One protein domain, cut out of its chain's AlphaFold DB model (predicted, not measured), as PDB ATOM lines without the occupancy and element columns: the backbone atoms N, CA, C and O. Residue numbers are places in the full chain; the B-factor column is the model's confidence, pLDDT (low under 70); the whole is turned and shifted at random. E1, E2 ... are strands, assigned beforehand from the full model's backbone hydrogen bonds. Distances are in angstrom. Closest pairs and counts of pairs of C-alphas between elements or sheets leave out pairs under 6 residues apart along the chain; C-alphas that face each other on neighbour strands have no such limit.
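What this domain is: This is residues 18 to 91 of the 348 residues of the protein "EGF-like domain containing protein 1" of Margaritifera margaritifera (UniProt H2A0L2). What is the main picture? There is little regular structure: an elongated row of loops, with one small hairpin, E1 and E2, toward the end that holds Ser 62, and Tyr 36 at the other end. How is it made up? The printed part has 74 residues, no named helix and two antiparallel strands, E1 then E2; the class is all strand, with 6 residues in named elements. How large is it? It is compact, with a radius of gyration of the C-alphas of 12.6 A, and spans 38 by 23 by 18 A.

How they stand to each other: What precedes the strands? Residues 18 to 72 hold no named element, but residues 33 to 34 pair with 40 to 41, and 46 to 47 with 53 to 54, both antiparallel. How do E1, residues 73 to 75, and E2, residues 79 to 81, stand? They form an antiparallel hairpin with a tight link, at 133 degrees between directions. C-alphas 74 and 80 face each other at 4.7 A. Which backbone atoms meet? N 73 and O 81, 2.9 A, and N 81 and O 73, 2.8 A, are within hydrogen-bond range.

Where its parts are: Where does E1 begin? C-alpha 73 is at (124.673, 154.014, 130.226), and E1 is 6.6 A long from first to last C-alpha. Where does E2 end? C-alpha 81 is at (126.082, 157.509, 126.964), and E2 is 6.8 A long.

The domain as a whole: Which C-alphas are farthest apart? Those of Tyr 36 and Ser 62, 38.3 A. Is there a cut or low confidence? The printed part has no cut; pLDDT is under 70 at residues 18 to 20 and 61.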
ATOM      1  N   SER A  18     121.323 171.628 137.265       39.10
ATOM      2  CA  SER A  18     122.550 171.245 136.579       39.10
ATOM      3  C   SER A  18     122.522 171.856 135.174       39.10
ATOM      4  O   SER A  18     122.110 171.213 134.210       39.10
ATOM      5  N   CYS A  19     122.873 173.136 135.053       48.06
ATOM      6  CA  CYS A  19     123.012 173.814 133.767       48.06
ATOM      7  C   CYS A  19     124.362 173.444 133.134       48.06
ATOM      8  O   CYS A  19     125.271 174.264 133.141       48.06
ATOM      9  N   SER A  20     124.519 172.225 132.606       57.44
ATOM     10  CA  SER A  20     125.738 171.826 131.869       57.44
ATOM     11  C   SER A  20     125.505 171.537 130.377       57.44
ATOM     12  O   SER A  20     126.448 171.247 129.643       57.44
ATOM     13  N   TYR A  21     124.272 171.693 129.875       72.20
ATOM     14  CA  TYR A  21     123.947 171.528 128.454       72.20
ATOM     15  C   TYR A  21     122.774 172.427 128.026       72.20
ATOM     16  O   TYR A  21     121.648 172.203 128.461       72.20
ATOM     17  N   ASP A  22     123.022 173.419 127.163       81.44
ATOM     18  CA  ASP A  22     121.981 174.241 126.522       81.44
ATOM     19  C   ASP A  22     122.093 174.091 124.998       81.44
ATOM     20  O   ASP A  22     123.077 174.510 124.391       81.44
ATOM     21  N   CYS A  23     121.093 173.472 124.372       86.43
ATOM     22  CA  CYS A  23     121.075 173.193 122.935       86.43
ATOM     23  C   CYS A  23     120.915 174.429 122.036       86.43
ATOM     24  O   CYS A  23     121.023 174.309 120.818       86.43
ATOM     25  N   ASN A  24     120.658 175.617 122.594       84.33
ATOM     26  CA  ASN A  24     120.674 176.870 121.837       84.33
ATOM     27  C   ASN A  24     122.093 177.416 121.639       84.33
ATOM     28  O   ASN A  24     122.268 178.448 120.981       84.33
ATOM     29  N   ASN A  25     123.091 176.778 122.243       84.39
ATOM     30  CA  ASN A  25     124.470 177.207 122.160       84.39
ATOM     31  C   ASN A  25     125.210 176.593 120.960       84.39
ATOM     32  O   ASN A  25     125.046 175.405 120.671       84.39
ATOM     33  N   PRO A  26     126.088 177.361 120.281       82.82
ATOM     34  CA  PRO A  26     126.961 176.828 119.237       82.82
ATOM     35  C   PRO A  26     127.749 175.592 119.704       82.82
ATOM     36  O   PRO A  26     128.338 175.591 120.786       82.82
ATOM     37  N   GLY A  27     127.740 174.532 118.891       83.51
ATOM     38  CA  GLY A  27     128.389 173.243 119.175       83.51
ATOM     39  C   GLY A  27     127.530 172.228 119.946       83.51
ATOM     40  O   GLY A  27     127.821 171.036 119.900       83.51
ATOM     41  N   PHE A  28     126.448 172.652 120.602       86.43
ATOM     42  CA  PHE A  28     125.571 171.780 121.393       86.43
ATOM     43  C   PHE A  28     124.398 171.299 120.528       86.43
ATOM     44  O   PHE A  28     123.378 171.968 120.396       86.43
ATOM     45  N   THR A  29     124.546 170.138 119.889       88.36
ATOM     46  CA  THR A  29     123.530 169.615 118.956       88.36
ATOM     47  C   THR A  29     122.376 168.947 119.704       88.36
ATOM     48  O   THR A  29     122.603 168.113 120.566       88.36
ATOM     49  N   CYS A  30     121.123 169.261 119.376       91.64
ATOM     50  CA  CYS A  30     119.956 168.541 119.896       91.64
ATOM     51  C   CYS A  30     119.300 167.723 118.781       91.64
ATOM     52  O   CYS A  30     118.864 168.275 117.776       91.64
ATOM     53  N   HIS A  31     119.215 166.406 118.969       93.64
ATOM     54  CA  HIS A  31     118.527 165.477 118.065       93.64
ATOM     55  C   HIS A  31     117.029 165.318 118.388       93.64
ATOM     56  O   HIS A  31     116.328 164.536 117.744       93.64
ATOM     57  N   GLY A  32     116.541 166.039 119.401       91.88
ATOM     58  CA  GLY A  32     115.131 166.183 119.748       91.88
ATOM     59  C   GLY A  32     114.601 167.577 119.404       91.88
ATOM     60  O   GLY A  32     114.996 168.178 118.408       91.88
ATOM     61  N   GLU A  33     113.716 168.097 120.250       93.35
ATOM     62  CA  GLU A  33     113.253 169.484 120.177       93.35
ATOM     63  C   GLU A  33     114.030 170.338 121.181       93.35
ATOM     64  O   GLU A  33     114.024 170.058 122.382       93.35
ATOM     65  N   CYS A  34     114.717 171.376 120.700       91.56
ATOM     66  CA  CYS A  34     115.412 172.300 121.584       91.56
ATOM     67  C   CYS A  34     114.406 173.268 122.215       91.56
ATOM     68  O   CYS A  34     113.807 174.095 121.527       91.56
ATOM     69  N   HIS A  35     114.204 173.150 123.524       86.52
ATOM     70  CA  HIS A  35     113.286 174.012 124.253       86.52
ATOM     71  C   HIS A  35     113.847 175.436 124.380       86.52
ATOM     72  O   HIS A  35     115.060 175.651 124.392       86.52
ATOM     73  N   TYR A  36     112.967 176.423 124.575       79.65
ATOM     74  CA  TYR A  36     113.361 177.831 124.733       79.65
ATOM     75  C   TYR A  36     114.373 178.063 125.875       79.65
ATOM     76  O   TYR A  36     115.221 178.945 125.783       79.65
ATOM     77  N   TYR A  37     114.314 177.247 126.934       75.80
ATOM     78  CA  TYR A  37     115.253 177.287 128.067       75.80
ATOM     79  C   TYR A  37     116.530 176.454 127.861       75.80
ATOM     80  O   TYR A  37     117.268 176.248 128.818       75.80
ATOM     81  N   GLY A  38     116.770 175.928 126.658       79.04
ATOM     82  CA  GLY A  38     118.001 175.210 126.326       79.04
ATOM     83  C   GLY A  38     118.012 173.717 126.608       79.04
ATOM     84  O   GLY A  38     118.931 173.021 126.188       79.04
ATOM     85  N   SER A  39     116.987 173.178 127.261       82.68
ATOM     86  CA  SER A  39     116.875 171.733 127.427       82.68
ATOM     87  C   SER A  39     116.534 171.051 126.097       82.68
ATOM     88  O   SER A  39     115.604 171.452 125.396       82.68
ATOM     89  N   CYS A  40     117.258 169.984 125.762       89.44
ATOM     90  CA  CYS A  40     116.914 169.133 124.627       89.44
ATOM     91  C   CYS A  40     115.826 168.136 125.053       89.44
ATOM     92  O   CYS A  40     116.048 167.280 125.913       89.44
ATOM     93  N   ILE A  41     114.626 168.263 124.486       91.95
ATOM     94  CA  ILE A  41     113.481 167.406 124.799       91.95
ATOM     95  C   ILE A  41     113.474 166.221 123.836       91.95
ATOM     96  O   ILE A  41     113.258 166.369 122.632       91.95
ATOM     97  N   CYS A  42     113.681 165.020 124.374       93.55
ATOM     98  CA  CYS A  42     113.662 163.803 123.573       93.55
ATOM     99  C   CYS A  42     112.235 163.325 123.322       93.55
ATOM    100  O   CYS A  42     111.407 163.281 124.233       93.55
ATOM    101  N   ASN A  43     111.975 162.870 122.097       94.15
ATOM    102  CA  ASN A  43     110.748 162.138 121.807       94.15
ATOM    103  C   ASN A  43     110.720 160.778 122.538       94.15
ATOM    104  O   ASN A  43     111.677 160.346 123.187       94.15
ATOM    105  N   GLU A  44     109.613 160.053 122.401       94.32
ATOM    106  CA  GLU A  44     109.416 158.761 123.062       94.32
ATOM    107  C   GLU A  44     110.479 157.699 122.717       94.32
ATOM    108  O   GLU A  44     110.701 156.800 123.530       94.32
ATOM    109  N   ARG A  45     111.175 157.824 121.575       95.09
ATOM    110  CA  ARG A  45     112.166 156.861 121.065       95.09
ATOM    111  C   ARG A  45     113.612 157.233 121.368       95.09
ATOM    112  O   ARG A  45     114.454 156.347 121.287       95.09
ATOM    113  N   LEU A  46     113.910 158.488 121.699       94.87
ATOM    114  CA  LEU A  46     115.275 158.992 121.885       94.87
ATOM    115  C   LEU A  46     115.611 159.252 123.361       94.87
ATOM    116  O   LEU A  46     114.732 159.440 124.202       94.87
ATOM    117  N   THR A  47     116.896 159.238 123.697       92.77
ATOM    118  CA  THR A  47     117.428 159.495 125.039       92.77
ATOM    119  C   THR A  47     118.850 160.053 124.963       92.77
ATOM    120  O   THR A  47     119.444 160.098 123.887       92.77
ATOM    121  N   GLY A  48     119.390 160.466 126.109       88.83
ATOM    122  CA  GLY A  48     120.618 161.256 126.201       88.83
ATOM    123  C   GLY A  48     120.321 162.734 126.410       88.83
ATOM    124  O   GLY A  48     119.197 163.176 126.181       88.83
ATOM    125  N   TYR A  49     121.317 163.489 126.867       85.23
ATOM    126  CA  TYR A  49     121.174 164.934 127.080       85.23
ATOM    127  C   TYR A  49     121.019 165.704 125.755       85.23
ATOM    128  O   TYR A  49     120.477 166.802 125.745       85.23
ATOM    129  N   ASP A  50     121.469 165.118 124.644       89.34
ATOM    130  CA  ASP A  50     121.363 165.622 123.273       89.34
ATOM    131  C   ASP A  50     120.348 164.831 122.428       89.34
ATOM    132  O   ASP A  50     120.199 165.082 121.234       89.34
ATOM    133  N   CYS A  51     119.653 163.860 123.031       92.62
ATOM    134  CA  CYS A  51     118.740 162.933 122.363       92.62
ATOM    135  C   CYS A  51     119.361 162.113 121.215       92.62
ATOM    136  O   CYS A  51     118.637 161.683 120.319       92.62
ATOM    137  N   SER A  52     120.676 161.881 121.217       91.28
ATOM    138  CA  SER A  52     121.381 161.171 120.135       91.28
ATOM    139  C   SER A  52     121.158 159.654 120.104       91.28
ATOM    140  O   SER A  52     121.447 159.009 119.095       91.28
ATOM    141  N   VAL A  53     120.639 159.056 121.183       93.17
ATOM    142  CA  VAL A  53     120.573 157.595 121.338       93.17
ATOM    143  C   VAL A  53     119.137 157.092 121.246       93.17
ATOM    144  O   VAL A  53     118.244 157.591 121.927       93.17
ATOM    145  N   LEU A  54     118.900 156.041 120.456       94.53
ATOM    146  CA  LEU A  54     117.624 155.324 120.464       94.53
ATOM    147  C   LEU A  54     117.465 154.550 121.776       94.53
ATOM    148  O   LEU A  54     118.316 153.750 122.148       94.53
ATOM    149  N   LYS A  55     116.329 154.695 122.458       93.10
ATOM    150  CA  LYS A  55     116.038 153.940 123.686       93.10
ATOM    151  C   LYS A  55     116.119 152.427 123.476       93.10
ATOM    152  O   LYS A  55     116.484 151.715 124.402       93.10
ATOM    153  N   SER A  56     115.808 151.945 122.272       91.33
ATOM    154  CA  SER A  56     115.897 150.527 121.905       91.33
ATOM    155  C   SER A  56     117.329 150.003 121.772       91.33
ATOM    156  O   SER A  56     117.501 148.790 121.750       91.33
ATOM    157  N   SER A  57     118.342 150.872 121.655       91.99
ATOM    158  CA  SER A  57     119.751 150.456 121.593       91.99
ATOM    159  C   SER A  57     120.449 150.462 122.953       91.99
ATOM    160  O   SER A  57     121.607 150.053 123.044       91.99
ATOM    161  N   LEU A  58     119.756 150.890 124.014       90.11
ATOM    162  CA  LEU A  58     120.256 150.796 125.380       90.11
ATOM    163  C   LEU A  58     120.399 149.327 125.781       90.11
ATOM    164  O   LEU A  58     119.430 148.568 125.764       90.11
ATOM    165  N   SER A  59     121.604 148.938 126.179       83.78
ATOM    166  CA  SER A  59     121.880 147.570 126.597       83.78
ATOM    167  C   SER A  59     121.394 147.341 128.028       83.78
ATOM    168  O   SER A  59     121.702 148.109 128.941       83.78
ATOM    169  N   THR A  60     120.686 146.236 128.259       70.43
ATOM    170  CA  THR A  60     120.612 145.634 129.593       70.43
ATOM    171  C   THR A  60     122.011 145.101 129.901       70.43
ATOM    172  O   THR A  60     122.556 144.376 129.078       70.43
ATOM    173  N   GLY A  61     122.639 145.499 131.011       66.46
ATOM    174  CA  GLY A  61     124.099 145.426 131.225       66.46
ATOM    175  C   GLY A  61     124.839 144.096 130.963       66.46
ATOM    176  O   GLY A  61     126.064 144.114 130.942       66.46
ATOM    177  N   SER A  62     124.149 142.974 130.723       73.72
ATOM    178  CA  SER A  62     124.730 141.694 130.290       73.72
ATOM    179  C   SER A  62     125.409 141.737 128.917       73.72
ATOM    180  O   SER A  62     126.374 141.009 128.702       73.72
ATOM    181  N   ASP A  63     124.934 142.586 128.003       82.26
ATOM    182  CA  ASP A  63     125.372 142.566 126.595       82.26
ATOM    183  C   ASP A  63     126.420 143.644 126.289       82.26
ATOM    184  O   ASP A  63     126.873 143.801 125.152       82.26
ATOM    185  N   CYS A  64     126.807 144.414 127.307       87.73
ATOM    186  CA  CYS A  64     127.762 145.489 127.144       87.73
ATOM    187  C   CYS A  64     129.205 144.972 127.215       87.73
ATOM    188  O   CYS A  64     129.626 144.388 128.210       87.73
ATOM    189  N   LYS A  65     129.993 145.247 126.175       91.31
ATOM    190  CA  LYS A  65     131.423 144.906 126.082       91.31
ATOM    191  C   LYS A  65     132.339 145.904 126.796       91.31
ATOM    192  O   LYS A  65     133.548 145.697 126.822       91.31
ATOM    193  N   VAL A  66     131.784 146.993 127.326       91.29
ATOM    194  CA  VAL A  66     132.519 148.069 128.002       91.29
ATOM    195  C   VAL A  66     131.902 148.367 129.365       91.29
ATOM    196  O   VAL A  66     130.722 148.118 129.598       91.29
ATOM    197  N   THR A  67     132.688 148.923 130.281       92.43
ATOM    198  CA  THR A  67     132.192 149.367 131.587       92.43
ATOM    199  C   THR A  67     132.136 150.884 131.607       92.43
ATOM    200  O   THR A  67     133.168 151.545 131.706       92.43
ATOM    201  N   CYS A  68     130.928 151.433 131.501       92.80
ATOM    202  CA  CYS A  68     130.715 152.872 131.596       92.80
ATOM    203  C   CYS A  68     130.951 153.357 133.030       92.80
ATOM    204  O   CYS A  68     130.422 152.786 133.984       92.80
ATOM    205  N   GLN A  69     131.752 154.407 133.176       94.69
ATOM    206  CA  GLN A  69     132.060 155.059 134.445       94.69
ATOM    207  C   GLN A  69     131.046 156.169 134.746       94.69
ATOM    208  O   GLN A  69     130.228 156.518 133.897       94.69
ATOM    209  N   ASN A  70     131.083 156.716 135.965       93.48
ATOM    210  CA  ASN A  70     130.348 157.926 136.359       93.48
ATOM    211  C   ASN A  70     128.849 157.922 135.994       93.48
ATOM    212  O   ASN A  70     128.287 158.931 135.575       93.48
ATOM    213  N   ASN A  71     128.192 156.771 136.176       89.70
ATOM    214  CA  ASN A  71     126.777 156.533 135.850       89.70
ATOM    215  C   ASN A  71     126.430 156.598 134.351       89.70
ATOM    216  O   ASN A  71     125.261 156.752 133.990       89.70
ATOM    217  N   GLY A  72     127.421 156.442 133.471       91.75
ATOM    218  CA  GLY A  72     127.193 156.280 132.042       91.75
ATOM    219  C   GLY A  72     126.360 155.033 131.729       91.75
ATOM    220  O   GLY A  72     126.423 154.017 132.425       91.75
ATOM    221  N   ARG A  73     125.565 155.101 130.659       92.21
ATOM    222  CA  ARG A  73     124.673 154.014 130.226       92.21
ATOM    223  C   ARG A  73     125.185 153.392 128.941       92.21
ATOM    224  O   ARG A  73     125.469 154.103 127.983       92.21
ATOM    225  N   CYS A  74     125.270 152.070 128.899       94.36
ATOM    226  CA  CYS A  74     125.729 151.389 127.699       94.36
ATOM    227  C   CYS A  74     124.671 151.404 126.593       94.36
ATOM    228  O   CYS A  74     123.494 151.132 126.849       94.36
ATOM    229  N   TYR A  75     125.103 151.678 125.367       93.09
ATOM    230  CA  TYR A  75     124.294 151.537 124.162       93.09
ATOM    231  C   TYR A  75     125.120 150.926 123.024       93.09
ATOM    232  O   TYR A  75     126.354 150.927 123.057       93.09
ATOM    233  N   ASP A  76     124.435 150.336 122.041       90.62
ATOM    234  CA  ASP A  76     125.035 149.593 120.917       90.62
ATOM    235  C   ASP A  76     125.983 148.445 121.347       90.62
ATOM    236  O   ASP A  76     126.767 147.934 120.548       90.62
ATOM    237  N   GLY A  77     125.941 148.026 122.616       90.07
ATOM    238  CA  GLY A  77     126.784 146.969 123.179       90.07
ATOM    239  C   GLY A  77     128.265 147.324 123.370       90.07
ATOM    240  O   GLY A  77     129.007 146.489 123.884       90.07
ATOM    241  N   ASN A  78     128.745 148.510 122.982       92.54
ATOM    242  CA  ASN A  78     130.156 148.897 123.152       92.54
ATOM    243  C   ASN A  78     130.417 150.409 123.295       92.54
ATOM    244  O   ASN A  78     131.570 150.828 123.205       92.54
ATOM    245  N   LYS A  79     129.382 151.230 123.497       93.10
ATOM    246  CA  LYS A  79     129.513 152.681 123.683       93.10
ATOM    247  C   LYS A  79     128.848 153.116 124.979       93.10
ATOM    248  O   LYS A  79     127.890 152.488 125.429       93.10
ATOM    249  N   CYS A  80     129.325 154.218 125.543       93.30
ATOM    250  CA  CYS A  80     128.762 154.810 126.747       93.30
ATOM    251  C   CYS A  80     128.072 156.138 126.437       93.30
ATOM    252  O   CYS A  80     128.630 157.012 125.781       93.30
ATOM    253  N   LEU A  81     126.839 156.269 126.914       92.64
ATOM    254  CA  LEU A  81     126.082 157.509 126.964       92.64
ATOM    255  C   LEU A  81     126.360 158.176 128.312       92.64
ATOM    256  O   LEU A  81     125.933 157.664 129.351       92.64
ATOM    257  N   CYS A  82     127.081 159.291 128.286       91.30
ATOM    258  CA  CYS A  82     127.478 160.033 129.480       91.30
ATOM    259  C   CYS A  82     126.380 160.992 129.942       91.30
ATOM    260  O   CYS A  82     125.527 161.405 129.153       91.30
ATOM    261  N   SER A  83     126.392 161.352 131.226       88.22
ATOM    262  CA  SER A  83     125.686 162.554 131.674       88.22
ATOM    263  C   SER A  83     126.417 163.806 131.174       88.22
ATOM    264  O   SER A  83     127.565 163.729 130.745       88.22
ATOM    265  N   SER A  84     125.762 164.964 131.239       85.86
ATOM    266  CA  SER A  84     126.304 166.244 130.754       85.86
ATOM    267  C   SER A  84     127.569 166.716 131.489       85.86
ATOM    268  O   SER A  84     128.315 167.542 130.969       85.86
ATOM    269  N   ASP A  85     127.849 166.155 132.665       88.93
ATOM    270  CA  ASP A  85     129.023 166.493 133.477       88.93
ATOM    271  C   ASP A  85     130.245 165.617 133.149       88.93
ATOM    272  O   ASP A  85     131.326 165.834 133.697       88.93
ATOM    273  N   TYR A  86     130.096 164.617 132.268       92.63
ATOM    274  CA  TYR A  86     131.158 163.676 131.914       92.63
ATOM    275  C   TYR A  86     131.302 163.482 130.400       92.63
ATOM    276  O   TYR A  86     130.366 163.615 129.620       92.63
ATOM    277  N   THR A  87     132.514 163.140 129.980       93.09
ATOM    278  CA  THR A  87     132.914 162.887 128.599       93.09
ATOM    279  C   THR A  87     133.992 161.797 128.550       93.09
ATOM    280  O   THR A  87     134.380 161.237 129.579       93.09
ATOM    281  N   GLY A  88     134.478 161.473 127.354       92.98
ATOM    282  CA  GLY A  88     135.359 160.330 127.117       92.98
ATOM    283  C   GLY A  88     134.596 159.095 126.644       92.98
ATOM    284  O   GLY A  88     133.366 159.039 126.684       92.98
ATOM    285  N   HIS A  89     135.328 158.094 126.153       92.53
ATOM    286  CA  HIS A  89     134.719 156.908 125.537       92.53
ATOM    287  C   HIS A  89     133.921 156.065 126.544       92.53
ATOM    288  O   HIS A  89     132.938 155.420 126.177       92.53
ATOM    289  N   LEU A  90     134.336 156.095 127.811       94.71
ATOM    290  CA  LEU A  90     133.744 155.377 128.933       94.71
ATOM    291  C   LEU A  90     133.128 156.329 129.968       94.71
ATOM    292  O   LEU A  90     132.810 155.882 131.066       94.71
ATOM    293  N   CYS A  91     132.945 157.615 129.644       94.50
ATOM    294  CA  CYS A  91     132.521 158.661 130.587       94.50
ATOM    295  C   CYS A  91     133.498 158.871 131.752       94.50
ATOM    296  O   CYS A  91     133.097 159.202 132.864       94.50
TER     297      CYS A  91